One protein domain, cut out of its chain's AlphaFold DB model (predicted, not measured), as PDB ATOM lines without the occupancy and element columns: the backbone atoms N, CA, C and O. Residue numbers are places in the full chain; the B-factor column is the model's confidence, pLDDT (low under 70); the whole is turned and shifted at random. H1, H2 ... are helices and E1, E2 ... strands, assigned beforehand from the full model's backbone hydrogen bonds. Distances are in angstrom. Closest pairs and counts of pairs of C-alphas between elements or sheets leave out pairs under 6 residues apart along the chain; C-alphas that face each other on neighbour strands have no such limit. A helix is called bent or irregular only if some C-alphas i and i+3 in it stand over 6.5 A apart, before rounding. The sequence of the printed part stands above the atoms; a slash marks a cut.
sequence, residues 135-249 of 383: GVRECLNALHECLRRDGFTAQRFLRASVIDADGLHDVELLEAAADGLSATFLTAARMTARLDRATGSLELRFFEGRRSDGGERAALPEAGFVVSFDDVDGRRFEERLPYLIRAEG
ATOM      1  N   GLY A 135     129.850  82.863 212.547       96.00
ATOM      2  CA  GLY A 135     130.681  82.132 213.511       96.00
ATOM      3  C   GLY A 135     131.070  82.963 214.738       96.00
ATOM      4  O   GLY A 135     131.041  82.459 215.858       96.00
ATOM      5  N   VAL A 136     131.348  84.259 214.559       96.88
ATOM      6  CA  VAL A 136     131.633  85.175 215.676       96.88
ATOM      7  C   VAL A 136     130.385  85.354 216.541       96.88
ATOM      8  O   VAL A 136     130.456  85.268 217.765       96.88
ATOM      9  N   ARG A 137     129.216  85.524 215.913       96.62
ATOM     10  CA  ARG A 137     127.939  85.661 216.623       96.62
ATOM     11  C   ARG A 137     127.581  84.411 217.421       96.62
ATOM     12  O   ARG A 137     127.154  84.524 218.567       96.62
ATOM     13  N   GLU A 138     127.747  83.231 216.832       96.56
ATOM     14  CA  GLU A 138     127.523  81.953 217.516       96.56
ATOM     15  C   GLU A 138     128.486  81.769 218.691       96.56
ATOM     16  O   GLU A 138     128.049  81.384 219.775       96.56
ATOM     17  N   CYS A 139     129.759  82.133 218.513       97.06
ATOM     18  CA  CYS A 139     130.750  82.120 219.583       97.06
ATOM     19  C   CYS A 139     130.362  83.051 220.742       97.06
ATOM     20  O   CYS A 139     130.379  82.630 221.898       97.06
ATOM     21  N   LEU A 140     129.974  84.301 220.464       97.06
ATOM     22  CA  LEU A 140     129.561  85.246 221.509       97.06
ATOM     23  C   LEU A 140     128.285  84.796 222.230       97.06
ATOM     24  O   LEU A 140     128.206  84.906 223.453       97.06
ATOM     25  N   ASN A 141     127.314  84.240 221.502       96.75
ATOM     26  CA  ASN A 141     126.104  83.681 222.105       96.75
ATOM     27  C   ASN A 141     126.430  82.492 223.017       96.75
ATOM     28  O   ASN A 141     125.942  82.438 224.144       96.75
ATOM     29  N   ALA A 142     127.285  81.570 222.568       97.31
ATOM     30  CA  ALA A 142     127.724  80.439 223.381       97.31
ATOM     31  C   ALA A 142     128.487  80.905 224.633       97.31
ATOM     32  O   ALA A 142     128.263  80.366 225.720       97.31
ATOM     33  N   LEU A 143     129.318  81.946 224.513       97.38
ATOM     34  CA  LEU A 143     130.000  82.577 225.642       97.38
ATOM     35  C   LEU A 143     129.008  83.185 226.639       97.38
ATOM     36  O   LEU A 143     129.108  82.908 227.832       97.38
ATOM     37  N   HIS A 144     128.006  83.938 226.177       96.56
ATOM     38  CA  HIS A 144     126.949  84.472 227.046       96.56
ATOM     39  C   HIS A 144     126.141  83.382 227.731       96.56
ATOM     40  O   HIS A 144     125.795  83.529 228.898       96.56
ATOM     41  N   GLU A 145     125.796  82.310 227.023       95.06
ATOM     42  CA  GLU A 145     125.047  81.193 227.595       95.06
ATOM     43  C   GLU A 145     125.838  80.504 228.706       95.06
ATOM     44  O   GLU A 145     125.285  80.258 229.780       95.06
ATOM     45  N   CYS A 146     127.125  80.233 228.471       95.19
ATOM     46  CA  CYS A 146     127.995  79.616 229.467       95.19
ATOM     47  C   CYS A 146     128.164  80.538 230.681       95.19
ATOM     48  O   CYS A 146     127.863  80.122 231.804       95.19
ATOM     49  N   LEU A 147     128.508  81.811 230.450       94.44
ATOM     50  CA  LEU A 147     128.637  82.815 231.504       94.44
ATOM     51  C   LEU A 147     127.341  82.999 232.286       94.44
ATOM     52  O   LEU A 147     127.398  83.049 233.501       94.44
ATOM     53  N   ARG A 148     126.166  83.032 231.643       90.25
ATOM     54  CA  ARG A 148     124.861  83.178 232.316       90.25
ATOM     55  C   ARG A 148     124.468  81.941 233.118       90.25
ATOM     56  O   ARG A 148     123.785  82.063 234.135       90.25
ATOM     57  N   ARG A 149     124.859  80.750 232.668       86.81
ATOM     58  CA  ARG A 149     124.551  79.498 233.368       86.81
ATOM     59  C   ARG A 149     125.377  79.359 234.641       86.81
ATOM     60  O   ARG A 149     124.824  79.049 235.695       86.81
ATOM     61  N   ASP A 150     126.652  79.715 234.554       85.50
ATOM     62  CA  ASP A 150     127.527  79.857 235.722       85.50
ATOM     63  C   ASP A 150     127.276  81.193 236.439       85.50
ATOM     64  O   ASP A 150     127.651  81.357 237.595       85.50
ATOM     65  N   GLY A 151     126.479  82.040 235.768       82.88
ATOM     66  CA  GLY A 151     125.711  83.273 236.022       82.88
ATOM     67  C   GLY A 151     126.445  84.501 236.505       82.88
ATOM     68  O   GLY A 151     126.001  85.270 237.363       82.88
ATOM     69  N   PHE A 152     127.531  84.696 235.805       88.19
ATOM     70  CA  PHE A 152     128.039  85.989 235.431       88.19
ATOM     71  C   PHE A 152     127.058  86.612 234.428       88.19
ATOM     72  O   PHE A 152     127.009  86.251 233.254       88.19
ATOM     73  N   THR A 153     126.183  87.490 234.922       89.19
ATOM     74  CA  THR A 153     125.185  88.203 234.100       89.19
ATOM     75  C   THR A 153     125.543  89.665 233.864       89.19
ATOM     76  O   THR A 153     124.838  90.341 233.120       89.19
ATOM     77  N   ALA A 154     126.604  90.150 234.508       90.06
ATOM     78  CA  ALA A 154     127.069  91.525 234.394       90.06
ATOM     79  C   ALA A 154     127.732  91.798 233.036       90.06
ATOM     80  O   ALA A 154     127.597  92.891 232.495       90.06
ATOM     81  N   GLN A 155     128.415  90.803 232.467       95.69
ATOM     82  CA  GLN A 155     129.197  90.945 231.246       95.69
ATOM     83  C   GLN A 155     128.352  90.646 230.005       95.69
ATOM     84  O   GLN A 155     127.802  89.557 229.833       95.69
ATOM     85  N   ARG A 156     128.280  91.625 229.103       96.25
ATOM     86  CA  ARG A 156     127.558  91.556 227.836       96.25
ATOM     87  C   ARG A 156     128.473  91.970 226.691       96.25
ATOM     88  O   ARG A 156     128.691  93.151 226.442       96.25
ATOM     89  N   PHE A 157     128.967  90.980 225.957       97.06
ATOM     90  CA  PHE A 157     129.636  91.211 224.674       97.06
ATOM     91  C   PHE A 157     128.635  91.758 223.661       97.06
ATOM     92  O   PHE A 157     127.588  91.155 223.422       97.06
ATOM     93  N   LEU A 158     128.948  92.912 223.095       95.50
ATOM     94  CA  LEU A 158     128.119  93.565 222.089       95.50
ATOM     95  C   LEU A 158     128.594  93.188 220.694       95.50
ATOM     96  O   LEU A 158     127.777  92.961 219.801       95.50
ATOM     97  N   ARG A 159     129.917  93.096 220.528       95.44
ATOM     98  CA  ARG A 159     130.536  92.902 219.228       95.44
ATOM     99  C   ARG A 159     131.899  92.226 219.299       95.44
ATOM    100  O   ARG A 159     132.632  92.413 220.262       95.44
ATOM    101  N   ALA A 160     132.218  91.494 218.238       96.62
ATOM    102  CA  ALA A 160     133.571  91.227 217.769       96.62
ATOM    103  C   ALA A 160     133.554  91.219 216.226       96.62
ATOM    104  O   ALA A 160     132.496  90.987 215.623       96.62
ATOM    105  N   SER A 161     134.680  91.515 215.582       95.00
ATOM    106  CA  SER A 161     134.799  91.534 214.118       95.00
ATOM    107  C   SER A 161     135.165  90.157 213.564       95.00
ATOM    108  O   SER A 161     134.519  89.670 212.634       95.00
ATOM    109  N   VAL A 162     136.166  89.514 214.162       96.31
ATOM    110  CA  VAL A 162     136.790  88.278 213.676       96.31
ATOM    111  C   VAL A 162     137.100  87.353 214.852       96.31
ATOM    112  O   VAL A 162     137.363  87.809 215.964       96.31
ATOM    113  N   ILE A 163     137.058  86.045 214.591       96.75
ATOM    114  CA  ILE A 163     137.595  85.004 215.467       96.75
ATOM    115  C   ILE A 163     138.681  84.239 214.715       96.75
ATOM    116  O   ILE A 163     138.451  83.787 213.591       96.75
ATOM    117  N   ASP A 164     139.850  84.099 215.324       95.62
ATOM    118  CA  ASP A 164     140.958  83.311 214.794       95.62
ATOM    119  C   ASP A 164     141.701  82.561 215.911       95.62
ATOM    120  O   ASP A 164     141.217  82.450 217.038       95.62
ATOM    121  N   ALA A 165     142.871  82.004 215.589       93.31
ATOM    122  CA  ALA A 165     143.678  81.256 216.545       93.31
ATOM    123  C   ALA A 165     144.159  82.114 217.728       93.31
ATOM    124  O   ALA A 165     144.388  81.562 218.806       93.31
ATOM    125  N   ASP A 166     144.312  83.428 217.547       92.69
ATOM    126  CA  ASP A 166     144.785  84.374 218.561       92.69
ATOM    127  C   ASP A 166     143.658  84.969 219.407       92.69
ATOM    128  O   ASP A 166     143.941  85.580 220.439       92.69
ATOM    129  N   GLY A 167     142.399  84.736 219.037       96.00
ATOM    130  CA  GLY A 167     141.230  85.034 219.853       96.00
ATOM    131  C   GLY A 167     140.160  85.808 219.094       96.00
ATOM    132  O   GLY A 167     139.923  85.582 217.908       96.00
ATOM    133  N   LEU A 168     139.464  86.695 219.806       97.25
ATOM    134  CA  LEU A 168     138.485  87.608 219.218       97.25
ATOM    135  C   LEU A 168     139.122  88.969 218.948       97.25
ATOM    136  O   LEU A 168     139.861  89.477 219.790       97.25
ATOM    137  N   HIS A 169     138.773  89.583 217.822       97.19
ATOM    138  CA  HIS A 169     139.252  90.911 217.431       97.19
ATOM    139  C   HIS A 169     138.139  91.958 217.466       97.19
ATOM    140  O   HIS A 169     136.958  91.623 217.336       97.19
ATOM    141  N   ASP A 170     138.530  93.216 217.673       95.69
ATOM    142  CA  ASP A 170     137.656  94.392 217.802       95.69
ATOM    143  C   ASP A 170     136.473  94.143 218.745       95.69
ATOM    144  O   ASP A 170     135.295  94.274 218.390       95.69
ATOM    145  N   VAL A 171     136.802  93.702 219.957       97.31
ATOM    146  CA  VAL A 171     135.823  93.264 220.945       97.31
ATOM    147  C   VAL A 171     135.260  94.458 221.694       97.31
ATOM    148  O   VAL A 171     135.998  95.275 222.247       97.31
ATOM    149  N   GLU A 172     133.935  94.503 221.772       97.12
ATOM    150  CA  GLU A 172     133.186  95.446 222.589       97.12
ATOM    151  C   GLU A 172     132.457  94.691 223.701       97.12
ATOM    152  O   GLU A 172     131.624  93.811 223.446       97.12
ATOM    153  N   LEU A 173     132.758  95.055 224.943       97.75
ATOM    154  CA  LEU A 173     132.165  94.491 226.145       97.75
ATOM    155  C   LEU A 173     131.512  95.604 226.966       97.75
ATOM    156  O   LEU A 173     132.119  96.635 227.242       97.75
ATOM    157  N   LEU A 174     130.281  95.358 227.401       97.00
ATOM    158  CA  LEU A 174     129.622  96.131 228.441       97.00
ATOM    159  C   LEU A 174     129.621  95.314 229.733       97.00
ATOM    160  O   LEU A 174     129.167  94.172 229.741       97.00
ATOM    161  N   GLU A 175     130.093  95.902 230.819       96.00
ATOM    162  CA  GLU A 175     130.051  95.315 232.152       96.00
ATOM    163  C   GLU A 175     129.141  96.161 233.040       96.00
ATOM    164  O   GLU A 175     129.443  97.316 233.336       96.00
ATOM    165  N   ALA A 176     127.999  95.601 233.435       91.06
ATOM    166  CA  ALA A 176     127.109  96.235 234.395       91.06
ATOM    167  C   ALA A 176     127.699  96.122 235.803       91.06
ATOM    168  O   ALA A 176     128.089  95.035 236.234       91.06
ATOM    169  N   ALA A 177     127.731  97.228 236.538       85.00
ATOM    170  CA  ALA A 177     128.105  97.193 237.940       85.00
ATOM    171  C   ALA A 177     127.049  96.452 238.772       85.00
ATOM    172  O   ALA A 177     125.896  96.284 238.367       85.00
ATOM    173  N   ALA A 178     127.442  96.019 239.971       76.50
ATOM    174  CA  ALA A 178     126.562  95.287 240.882       76.50
ATOM    175  C   ALA A 178     125.321  96.094 241.314       76.50
ATOM    176  O   ALA A 178     124.311  95.505 241.688       76.50
ATOM    177  N   ASP A 179     125.388  97.427 241.243       77.12
ATOM    178  CA  ASP A 179     124.265  98.326 241.522       77.12
ATOM    179  C   ASP A 179     123.233  98.393 240.379       77.12
ATOM    180  O   ASP A 179     122.121  98.876 240.583       77.12
ATOM    181  N   GLY A 180     123.583  97.909 239.180       77.44
ATOM    182  CA  GLY A 180     122.766  97.991 237.969       77.44
ATOM    183  C   GLY A 180     122.571  99.408 237.412       77.44
ATOM    184  O   GLY A 180     121.825  99.574 236.448       77.44
ATOM    185  N   LEU A 181     123.210 100.420 238.002       77.81
ATOM    186  CA  LEU A 181     123.082 101.830 237.625       77.81
ATOM    187  C   LEU A 181     124.278 102.307 236.809       77.81
ATOM    188  O   LEU A 181     124.116 103.133 235.909       77.81
ATOM    189  N   SER A 182     125.468 101.791 237.113       83.25
ATOM    190  CA  SER A 182     126.686 102.107 236.375       83.25
ATOM    191  C   SER A 182     127.076 100.972 235.429       83.25
ATOM    192  O   SER A 182     126.763  99.798 235.639       83.25
ATOM    193  N   ALA A 183     127.733 101.338 234.329       91.31
ATOM    194  CA  ALA A 183     128.254 100.381 233.371       91.31
ATOM    195  C   ALA A 183     129.643 100.812 232.910       91.31
ATOM    196  O   ALA A 183     129.866 101.971 232.557       91.31
ATOM    197  N   THR A 184     130.560  99.854 232.890       95.69
ATOM    198  CA  THR A 184     131.869 100.000 232.270       95.69
ATOM    199  C   THR A 184     131.775  99.544 230.820       95.69
ATOM    200  O   THR A 184     131.297  98.450 230.524       95.69
ATOM    201  N   PHE A 185     132.242 100.382 229.901       97.38
ATOM    202  CA  PHE A 185     132.345 100.044 228.488       97.38
ATOM    203  C   PHE A 185     133.800  99.779 228.123       97.38
ATOM    204  O   PHE A 185     134.661 100.633 228.330       97.38
ATOM    205  N   LEU A 186     134.084  98.613 227.563       97.62
ATOM    206  CA  LEU A 186     135.424  98.197 227.184       97.62
ATOM    207  C   LEU A 186     135.464  97.926 225.682       97.62
ATOM    208  O   LEU A 186     134.654  97.169 225.155       97.62
ATOM    209  N   THR A 187     136.432  98.536 225.001       97.19
ATOM    210  CA  THR A 187     136.742  98.246 223.595       97.19
ATOM    211  C   THR A 187     138.198  97.842 223.487       97.19
ATOM    212  O   THR A 187     139.050  98.588 223.973       97.19
ATOM    213  N   ALA A 188     138.484  96.721 222.841       97.62
ATOM    214  CA  ALA A 188     139.829  96.178 222.707       97.62
ATOM    215  C   ALA A 188     140.059  95.652 221.294       97.62
ATOM    216  O   ALA A 188     139.172  95.016 220.729       97.62
ATOM    217  N   ALA A 189     141.249  95.878 220.740       96.81
ATOM    218  CA  ALA A 189     141.607  95.348 219.428       96.81
ATOM    219  C   ALA A 189     141.664  93.816 219.442       96.81
ATOM    220  O   ALA A 189     141.299  93.183 218.458       96.81
ATOM    221  N   ARG A 190     142.062  93.213 220.571       97.69
ATOM    222  CA  ARG A 190     142.167  91.757 220.720       97.69
ATOM    223  C   ARG A 190     141.739  91.284 222.104       97.69
ATOM    224  O   ARG A 190     142.060  91.915 223.109       97.69
ATOM    225  N   MET A 191     141.087  90.127 222.165       98.31
ATOM    226  CA  MET A 191     140.728  89.421 223.388       98.31
ATOM    227  C   MET A 191     141.126  87.946 223.306       98.31
ATOM    228  O   MET A 191     140.744  87.240 222.377       98.31
ATOM    229  N   THR A 192     141.815  87.461 224.336       98.25
ATOM    230  CA  THR A 192     142.134  86.034 224.526       98.25
ATOM    231  C   THR A 192     141.336  85.458 225.691       98.25
ATOM    232  O   THR A 192     141.042  86.184 226.642       98.25
ATOM    233  N   ALA A 193     141.013  84.163 225.636       98.06
ATOM    234  CA  ALA A 193     140.364  83.444 226.728       98.06
ATOM    235  C   ALA A 193     141.241  82.279 227.195       98.06
ATOM    236  O   ALA A 193     141.590  81.394 226.408       98.06
ATOM    237  N   ARG A 194     141.584  82.270 228.480       98.19
ATOM    238  CA  ARG A 194     142.388  81.225 229.114       98.19
ATOM    239  C   ARG A 194     141.586  80.585 230.234       98.19
ATOM    240  O   ARG A 194     141.043  81.288 231.075       98.19
ATOM    241  N   LEU A 195     141.519  79.261 230.240       98.19
ATOM    242  CA  LEU A 195     140.837  78.496 231.279       98.19
ATOM    243  C   LEU A 195     141.878  77.714 232.073       98.19
ATOM    244  O   LEU A 195     142.577  76.875 231.508       98.19
ATOM    245  N   ASP A 196     141.962  77.955 233.373       97.75
ATOM    246  CA  ASP A 196     142.737  77.112 234.274       97.75
ATOM    247  C   ASP A 196     141.863  75.956 234.772       97.75
ATOM    248  O   ASP A 196     140.939  76.131 235.570       97.75
ATOM    249  N   ARG A 197     142.163  74.744 234.297       96.75
ATOM    250  CA  ARG A 197     141.425  73.529 234.656       96.75
ATOM    251  C   ARG A 197     141.601  73.139 236.121       96.75
ATOM    252  O   ARG A 197     140.732  72.453 236.653       96.75
ATOM    253  N   ALA A 198     142.707  73.531 236.757       93.88
ATOM    254  CA  ALA A 198     142.996  73.161 238.138       93.88
ATOM    255  C   ALA A 198     142.114  73.943 239.119       93.88
ATOM    256  O   ALA A 198     141.591  73.368 240.074       93.88
ATOM    257  N   THR A 199     141.942  75.240 238.865       91.50
ATOM    258  CA  THR A 199     141.161  76.155 239.712       91.50
ATOM    259  C   THR A 199     139.716  76.312 239.252       91.50
ATOM    260  O   THR A 199     138.868  76.700 240.050       91.50
ATOM    261  N   GLY A 200     139.414  76.003 237.987       92.56
ATOM    262  CA  GLY A 200     138.125  76.340 237.389       92.56
ATOM    263  C   GLY A 200     137.957  77.850 237.211       92.56
ATOM    264  O   GLY A 200     136.840  78.345 237.331       92.56
ATOM    265  N   SER A 201     139.052  78.580 236.972       95.62
ATOM    266  CA  SER A 201     139.028  80.022 236.704       95.62
ATOM    267  C   SER A 201     139.173  80.294 235.205       95.62
ATOM    268  O   SER A 201     140.062  79.754 234.539       95.62
ATOM    269  N   LEU A 202     138.277  81.114 234.656       97.75
ATOM    270  CA  LEU A 202     138.322  81.607 233.282       97.75
ATOM    271  C   LEU A 202     138.796  83.060 233.283       97.75
ATOM    272  O   LEU A 202     138.137  83.936 233.833       97.75
ATOM    273  N   GLU A 203     139.896  83.329 232.594       98.19
ATOM    274  CA  GLU A 203     140.425  84.671 232.376       98.19
ATOM    275  C   GLU A 203     140.155  85.126 230.943       98.19
ATOM    276  O   GLU A 203     140.592  84.496 229.976       98.19
ATOM    277  N   LEU A 204     139.484  86.267 230.798       98.25
ATOM    278  CA  LEU A 204     139.374  86.985 229.535       98.25
ATOM    279  C   LEU A 204     140.314  88.183 229.573       98.25
ATOM    280  O   LEU A 204     140.156  89.082 230.399       98.25
ATOM    281  N   ARG A 205     141.304  88.196 228.684       98.50
ATOM    282  CA  ARG A 205     142.322  89.247 228.637       98.50
ATOM    283  C   ARG A 205     142.173  90.084 227.381       98.50
ATOM    284  O   ARG A 205     142.229  89.547 226.277       98.50
ATOM    285  N   PHE A 206     142.028  91.387 227.577       98.44
ATOM    286  CA  PHE A 206     141.775  92.394 226.554       98.44
ATOM    287  C   PHE A 206     143.023  93.245 226.323       98.44
ATOM    288  O   PHE A 206     143.565  93.814 227.270       98.44
ATOM    289  N   PHE A 207     143.466  93.360 225.076       98.25
ATOM    290  CA  PHE A 207     144.669  94.090 224.679       98.25
ATOM    291  C   PHE A 207     144.318  95.294 223.812       98.25
ATOM    292  O   PHE A 207     143.326  95.261 223.086       98.25
ATOM    293  N   GLU A 208     145.173  96.319 223.864       96.44
ATOM    294  CA  GLU A 208     145.166  97.456 222.932       96.44
ATOM    295  C   GLU A 208     143.779  98.088 222.786       96.44
ATOM    296  O   GLU A 208     143.044  97.881 221.821       96.44
ATOM    297  N   GLY A 209     143.382  98.846 223.801       96.00
ATOM    298  CA  GLY A 209     142.018  99.326 223.873       96.00
ATOM    299  C   GLY A 209     141.822 100.472 224.835       96.00
ATOM    300  O   GLY A 209     142.766 101.106 225.309       96.00
ATOM    301  N   ARG A 210     140.558 100.703 225.160       97.06
ATOM    302  CA  ARG A 210     140.133 101.686 226.149       97.06
ATOM    303  C   ARG A 210     139.020 101.118 227.011       97.06
ATOM    304  O   ARG A 210     138.153 100.385 226.533       97.06
ATOM    305  N   ARG A 211     139.036 101.523 228.270       97.12
ATOM    306  CA  ARG A 211     137.963 101.327 229.233       97.12
ATOM    307  C   ARG A 211     137.324 102.682 229.505       97.12
ATOM    308  O   ARG A 211     138.031 103.662 229.728       97.12
ATOM    309  N   SER A 212     136.001 102.734 229.456       96.19
ATOM    310  CA  SER A 212     135.204 103.883 229.854       96.19
ATOM    311  C   SER A 212     134.430 103.523 231.115       96.19
ATOM    312  O   SER A 212     133.594 102.626 231.065       96.19
ATOM    313  N   ASP A 213     134.699 104.208 232.218       94.44
ATOM    314  CA  ASP A 213     134.046 103.984 233.510       94.44
ATOM    315  C   ASP A 213     133.586 105.335 234.065       94.44
ATOM    316  O   ASP A 213     134.354 106.293 234.067       94.44
ATOM    317  N   GLY A 214     132.302 105.469 234.404       88.44
ATOM    318  CA  GLY A 214     131.738 106.754 234.849       88.44
ATOM    319  C   GLY A 214     131.912 107.927 233.864       88.44
ATOM    320  O   GLY A 214     131.883 109.081 234.274       88.44
ATOM    321  N   GLY A 215     132.116 107.653 232.570       89.06
ATOM    322  CA  GLY A 215     132.415 108.663 231.543       89.06
ATOM    323  C   GLY A 215     133.902 109.009 231.391       89.06
ATOM    324  O   GLY A 215     134.282 109.613 230.385       89.06
ATOM    325  N   GLU A 216     134.758 108.568 232.310       93.25
ATOM    326  CA  GLU A 216     136.208 108.689 232.179       93.25
ATOM    327  C   GLU A 216     136.745 107.611 231.245       93.25
ATOM    328  O   GLU A 216     136.348 106.451 231.327       93.25
ATOM    329  N   ARG A 217     137.645 107.991 230.332       96.38
ATOM    330  CA  ARG A 217     138.262 107.075 229.364       96.38
ATOM    331  C   ARG A 217     139.728 106.868 229.712       96.38
ATOM    332  O   ARG A 217     140.501 107.822 229.683       96.38
ATOM    333  N   ALA A 218     140.111 105.621 229.946       96.75
ATOM    334  CA  ALA A 218     141.489 105.209 230.181       96.75
ATOM    335  C   ALA A 218     141.934 104.203 229.111       96.75
ATOM    336  O   ALA A 218     141.151 103.348 228.692       96.75
ATOM    337  N   ALA A 219     143.184 104.297 228.662       97.56
ATOM    338  CA  ALA A 219     143.783 103.265 227.819       97.56
ATOM    339  C   ALA A 219     143.978 101.971 228.629       97.56
ATOM    340  O   ALA A 219     144.239 102.024 229.833       97.56
ATOM    341  N   LEU A 220     143.837 100.813 227.982       96.81
ATOM    342  CA  LEU A 220     144.130  99.532 228.628       96.81
ATOM    343  C   LEU A 220     145.649  99.373 228.843       96.81
ATOM    344  O   LEU A 220     146.426  99.863 228.020       96.81
ATOM    345  N   PRO A 221     146.088  98.672 229.905       97.50
ATOM    346  CA  PRO A 221     147.501  98.356 230.109       97.50
ATOM    347  C   PRO A 221     148.086  97.533 228.952       97.50
ATOM    348  O   PRO A 221     147.399  96.676 228.395       97.50
ATOM    349  N   GLU A 222     149.378  97.710 228.656       95.56
ATOM    350  CA  GLU A 222     150.081  96.944 227.608       95.56
ATOM    351  C   GLU A 222     150.063  95.427 227.867       95.56
ATOM    352  O   GLU A 222     149.915  94.631 226.944       95.56
ATOM    353  N   ALA A 223     150.127  95.013 229.138       96.94
ATOM    354  CA  ALA A 223     150.036  93.606 229.546       96.94
ATOM    355  C   ALA A 223     148.632  92.984 229.360       96.94
ATOM    356  O   ALA A 223     148.450  91.775 229.558       96.94
ATOM    357  N   GLY A 224     147.650  93.808 228.988       96.88
ATOM    358  CA  GLY A 224     146.244  93.465 228.874       96.88
ATOM    359  C   GLY A 224     145.464  93.702 230.169       96.88
ATOM    360  O   GLY A 224     145.991  93.626 231.278       96.88
ATOM    361  N   PHE A 225     144.177  93.989 230.014       97.69
ATOM    362  CA  PHE A 225     143.209  94.082 231.101       97.69
ATOM    363  C   PHE A 225     142.513  92.732 231.279       97.69
ATOM    364  O   PHE A 225     142.029  92.167 230.300       97.69
ATOM    365  N   VAL A 226     142.482  92.205 232.503       98.00
ATOM    366  CA  VAL A 226     141.955  90.865 232.797       98.00
ATOM    367  C   VAL A 226     140.589  90.968 233.464       98.00
ATOM    368  O   VAL A 226     140.426  91.700 234.438       98.00
ATOM    369  N   VAL A 227     139.630  90.197 232.955       96.88
ATOM    370  CA  VAL A 227     138.339  89.919 233.588       96.88
ATOM    371  C   VAL A 227     138.325  88.439 233.955       96.88
ATOM    372  O   VAL A 227     138.370  87.587 233.065       96.88
ATOM    373  N   SER A 228     138.313  88.134 235.251       95.44
ATOM    374  CA  SER A 228     138.372  86.768 235.779       95.44
ATOM    375  C   SER A 228     137.003  86.282 236.253       95.44
ATOM    376  O   SER A 228     136.227  87.033 236.847       95.44
ATOM    377  N   PHE A 229     136.726  85.005 236.014       94.62
ATOM    378  CA  PHE A 229     135.513  84.314 236.430       94.62
ATOM    379  C   PHE A 229     135.896  83.040 237.171       94.62
ATOM    380  O   PHE A 229     136.422  82.109 236.566       94.62
ATOM    381  N   ASP A 230     135.618  82.992 238.468       91.44
ATOM    382  CA  ASP A 230     135.950  81.843 239.309       91.44
ATOM    383  C   ASP A 230     134.804  80.824 239.364       91.44
ATOM    384  O   ASP A 230     133.650  81.159 239.108       91.44
ATOM    385  N   ASP A 231     135.107  79.579 239.737       90.06
ATOM    386  CA  ASP A 231     134.123  78.491 239.854       90.06
ATOM    387  C   ASP A 231     133.312  78.231 238.557       90.06
ATOM    388  O   ASP A 231     132.125  77.882 238.617       90.06
ATOM    389  N   VAL A 232     133.921  78.391 237.374       92.31
ATOM    390  CA  VAL A 232     133.263  78.070 236.095       92.31
ATOM    391  C   VAL A 232     133.256  76.564 235.817       92.31
ATOM    392  O   VAL A 232     134.171  75.826 236.190       92.31
ATOM    393  N   ASP A 233     132.245  76.089 235.086       91.94
ATOM    394  CA  ASP A 233     132.228  74.725 234.554       91.94
ATOM    395  C   ASP A 233     133.154  74.633 233.334       91.94
ATOM    396  O   ASP A 233     132.723  74.712 232.179       91.94
ATOM    397  N   GLY A 234     134.452  74.480 233.601       93.69
ATOM    398  CA  GLY A 234     135.484  74.482 232.569       93.69
ATOM    399  C   GLY A 234     135.214  73.498 231.423       93.69
ATOM    400  O   GLY A 234     135.429  73.841 230.261       93.69
ATOM    401  N   ARG A 235     134.681  72.300 231.716       94.50
ATOM    402  CA  ARG A 235     134.438  71.269 230.689       94.50
ATOM    403  C   ARG A 235     133.415  71.743 229.672       94.50
ATOM    404  O   ARG A 235     133.617  71.599 228.472       94.50
ATOM    405  N   ARG A 236     132.348  72.377 230.157       94.81
ATOM    406  CA  ARG A 236     131.317  72.967 229.303       94.81
ATOM    407  C   ARG A 236     131.879  74.083 228.433       94.81
ATOM    408  O   ARG A 236     131.515  74.185 227.265       94.81
ATOM    409  N   PHE A 237     132.741  74.917 229.003       96.62
ATOM    410  CA  PHE A 237     133.414  75.985 228.273       96.62
ATOM    411  C   PHE A 237     134.290  75.409 227.147       96.62
ATOM    412  O   PHE A 237     134.137  75.832 226.003       96.62
ATOM    413  N   GLU A 238     135.117  74.396 227.419       96.50
ATOM    414  CA  GLU A 238     135.930  73.714 226.397       96.50
ATOM    415  C   GLU A 238     135.080  73.068 225.288       96.50
ATOM    416  O   GLU A 238     135.400  73.203 224.108       96.50
ATOM    417  N   GLU A 239     133.972  72.412 225.643       96.62
ATOM    418  CA  GLU A 239     133.066  71.769 224.681       96.62
ATOM    419  C   GLU A 239     132.321  72.777 223.792       96.62
ATOM    420  O   GLU A 239     132.114  72.535 222.602       96.62
ATOM    421  N   ARG A 240     131.880  73.905 224.363       96.94
ATOM    422  CA  ARG A 240     131.055  74.903 223.660       96.94
ATOM    423  C   ARG A 240     131.877  75.929 222.890       96.94
ATOM    424  O   ARG A 240     131.362  76.499 221.932       96.94
ATOM    425  N   LEU A 241     133.113  76.186 223.310       96.75
ATOM    426  CA  LEU A 241     133.966  77.253 222.780       96.75
ATOM    427  C   LEU A 241     135.379  76.743 222.427       96.75
ATOM    428  O   LEU A 241     136.371  77.358 222.836       96.75
ATOM    429  N   PRO A 242     135.506  75.660 221.633       94.25
ATOM    430  CA  PRO A 242     136.793  75.006 221.387       94.25
ATOM    431  C   PRO A 242     137.806  75.894 220.651       94.25
ATOM    432  O   PRO A 242     139.008  75.701 220.788       94.25
ATOM    433  N   TYR A 243     137.334  76.873 219.874       92.44
ATOM    434  CA  TYR A 243     138.193  77.777 219.100       92.44
ATOM    435  C   TYR A 243     138.647  79.013 219.882       92.44
ATOM    436  O   TYR A 243     139.601  79.667 219.479       92.44
ATOM    437  N   LEU A 244     137.960  79.348 220.978       96.00
ATOM    438  CA  LEU A 244     138.250  80.546 221.763       96.00
ATOM    439  C   LEU A 244     139.107  80.227 222.992       96.00
ATOM    440  O   LEU A 244     139.960  81.024 223.376       96.00
ATOM    441  N   ILE A 245     138.857  79.083 223.632       97.12
ATOM    442  CA  ILE A 245     139.405  78.786 224.952       97.12
ATOM    443  C   ILE A 245     140.715  78.031 224.843       97.12
ATOM    444  O   ILE A 245     140.778  76.911 224.338       97.12
ATOM    445  N   ARG A 246     141.758  78.621 225.422       96.81
ATOM    446  CA  ARG A 246     143.032  77.950 225.666       96.81
ATOM    447  C   ARG A 246     143.020  77.390 227.083       96.81
ATOM    448  O   ARG A 246     143.233  78.118 228.051       96.81
ATOM    449  N   ALA A 247     142.699  76.105 227.196       95.75
ATOM    450  CA  ALA A 247     142.655  75.422 228.479       95.75
ATOM    451  C   ALA A 247     144.053  74.952 228.898       95.75
ATOM    452  O   ALA A 247     144.763  74.298 228.131       95.75
ATOM    453  N   GLU A 248     144.431  75.261 230.130       96.81
ATOM    454  CA  GLU A 248     145.718  74.914 230.718       96.81
ATOM    455  C   GLU A 248     145.532  74.114 232.010       96.81
ATOM    456  O   GLU A 248     144.515  74.209 232.694       96.81
ATOM    457  N   GLY A 249     146.525  73.283 232.328       95.31
ATOM    458  CA  GLY A 249     146.483  72.394 233.486       95.31
ATOM    459  C   GLY A 249     145.669  71.117 233.257       95.31
ATOM    460  O   GLY A 249     145.382  70.704 232.127       95.31
TER     461      GLY A 249
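This is residues 135 to 249 of the 383 residues of an uncharacterized protein of Planctomycetes bacterium (UniProt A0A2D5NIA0). A strongly twisted sheet, built on three long, sharply bent strands E3, E4 and E5 side by side, makes a wall with short strands along its edges. Helices H1 and H2 pack on the same face of it, H1 by E1 and E2, and H2 by E8 and E4; no named helix is on the other face. The 115 printed residues run in the order H1 E1 E2 E3 E4 E5 E6 E7 H2 E8, a mixed class of helices and strands. The sheet is branched, antiparallel but for the parallel pair E4 and E8. The whole is compact, with a radius of gyration of the C-alphas of 13.5 A and spans of 37 by 30 by 25 A.

Find C-alpha 135 at (130.681, 82.132, 213.511); from there H1 runs 22.5 A to residue 150. Next come E1, residues 155 to 159, and E2, residues 162 to 164. E3, residues 167 to 176, covers 23.2 A and bends by 87 degrees at residue 170. E4, residues 183 to 196, begins at C-alpha 183 (128.254, 100.381, 233.371), covers 27.4 A and bends by 103 degrees at 189. E5, residues 201 to 213, covers 24.7 A and bends by 105 degrees at 208. E6 is residues 216 to 219, E7 225 to 229, and H2 234 to 240. E8, residues 245 to 248, ends at C-alpha 248 (145.718, 74.914, 230.718).

E2 to E6 form a meander, each strand the antiparallel neighbour of the one before. Look at E3 and E4, a hairpin: N 173 and O 186 are 2.8 A apart. On the other side of E3 lie E1, with N 156 and O 174 at 2.8 A, and E2, with N 169 and O 162 at 2.9 A. In the hairpin E4 and E5, N 203 and O 194 are 2.8 A apart. E8 is parallel to E4, with N 246 and O 193 at 2.9 A. Beside E5 on one side are E6, with N 211 and O 218 at 2.8 A, and E7, with N 204 and O 227 at 2.9 A. H1 is on the sheet at a height of 8.1 A, along E1 at 5 degrees on the local plane; the closest C-alphas, of Leu 140 and Phe 157, are 6.8 A apart. H2 is on the same face at 8.6 A, its C-alpha 238 being 6.3 A from that of Ile 245 in E8. With residues 142 to 146 alone H1 touches H2, at a shallow tilt of 32 degrees, opposite ways; the closest C-alphas, of Ala 142 and Arg 240, are 6.5 A apart. In H1 and H2 every O i to N i+4 pair is within hydrogen-bond range.

The C-alphas of Gly 215 and Gly 249, the two farthest apart, are 39.0 A from each other. The printed part has no cut, and no link is long. The mean pLDDT of the printed part is 94.5, and no printed residue is under 70.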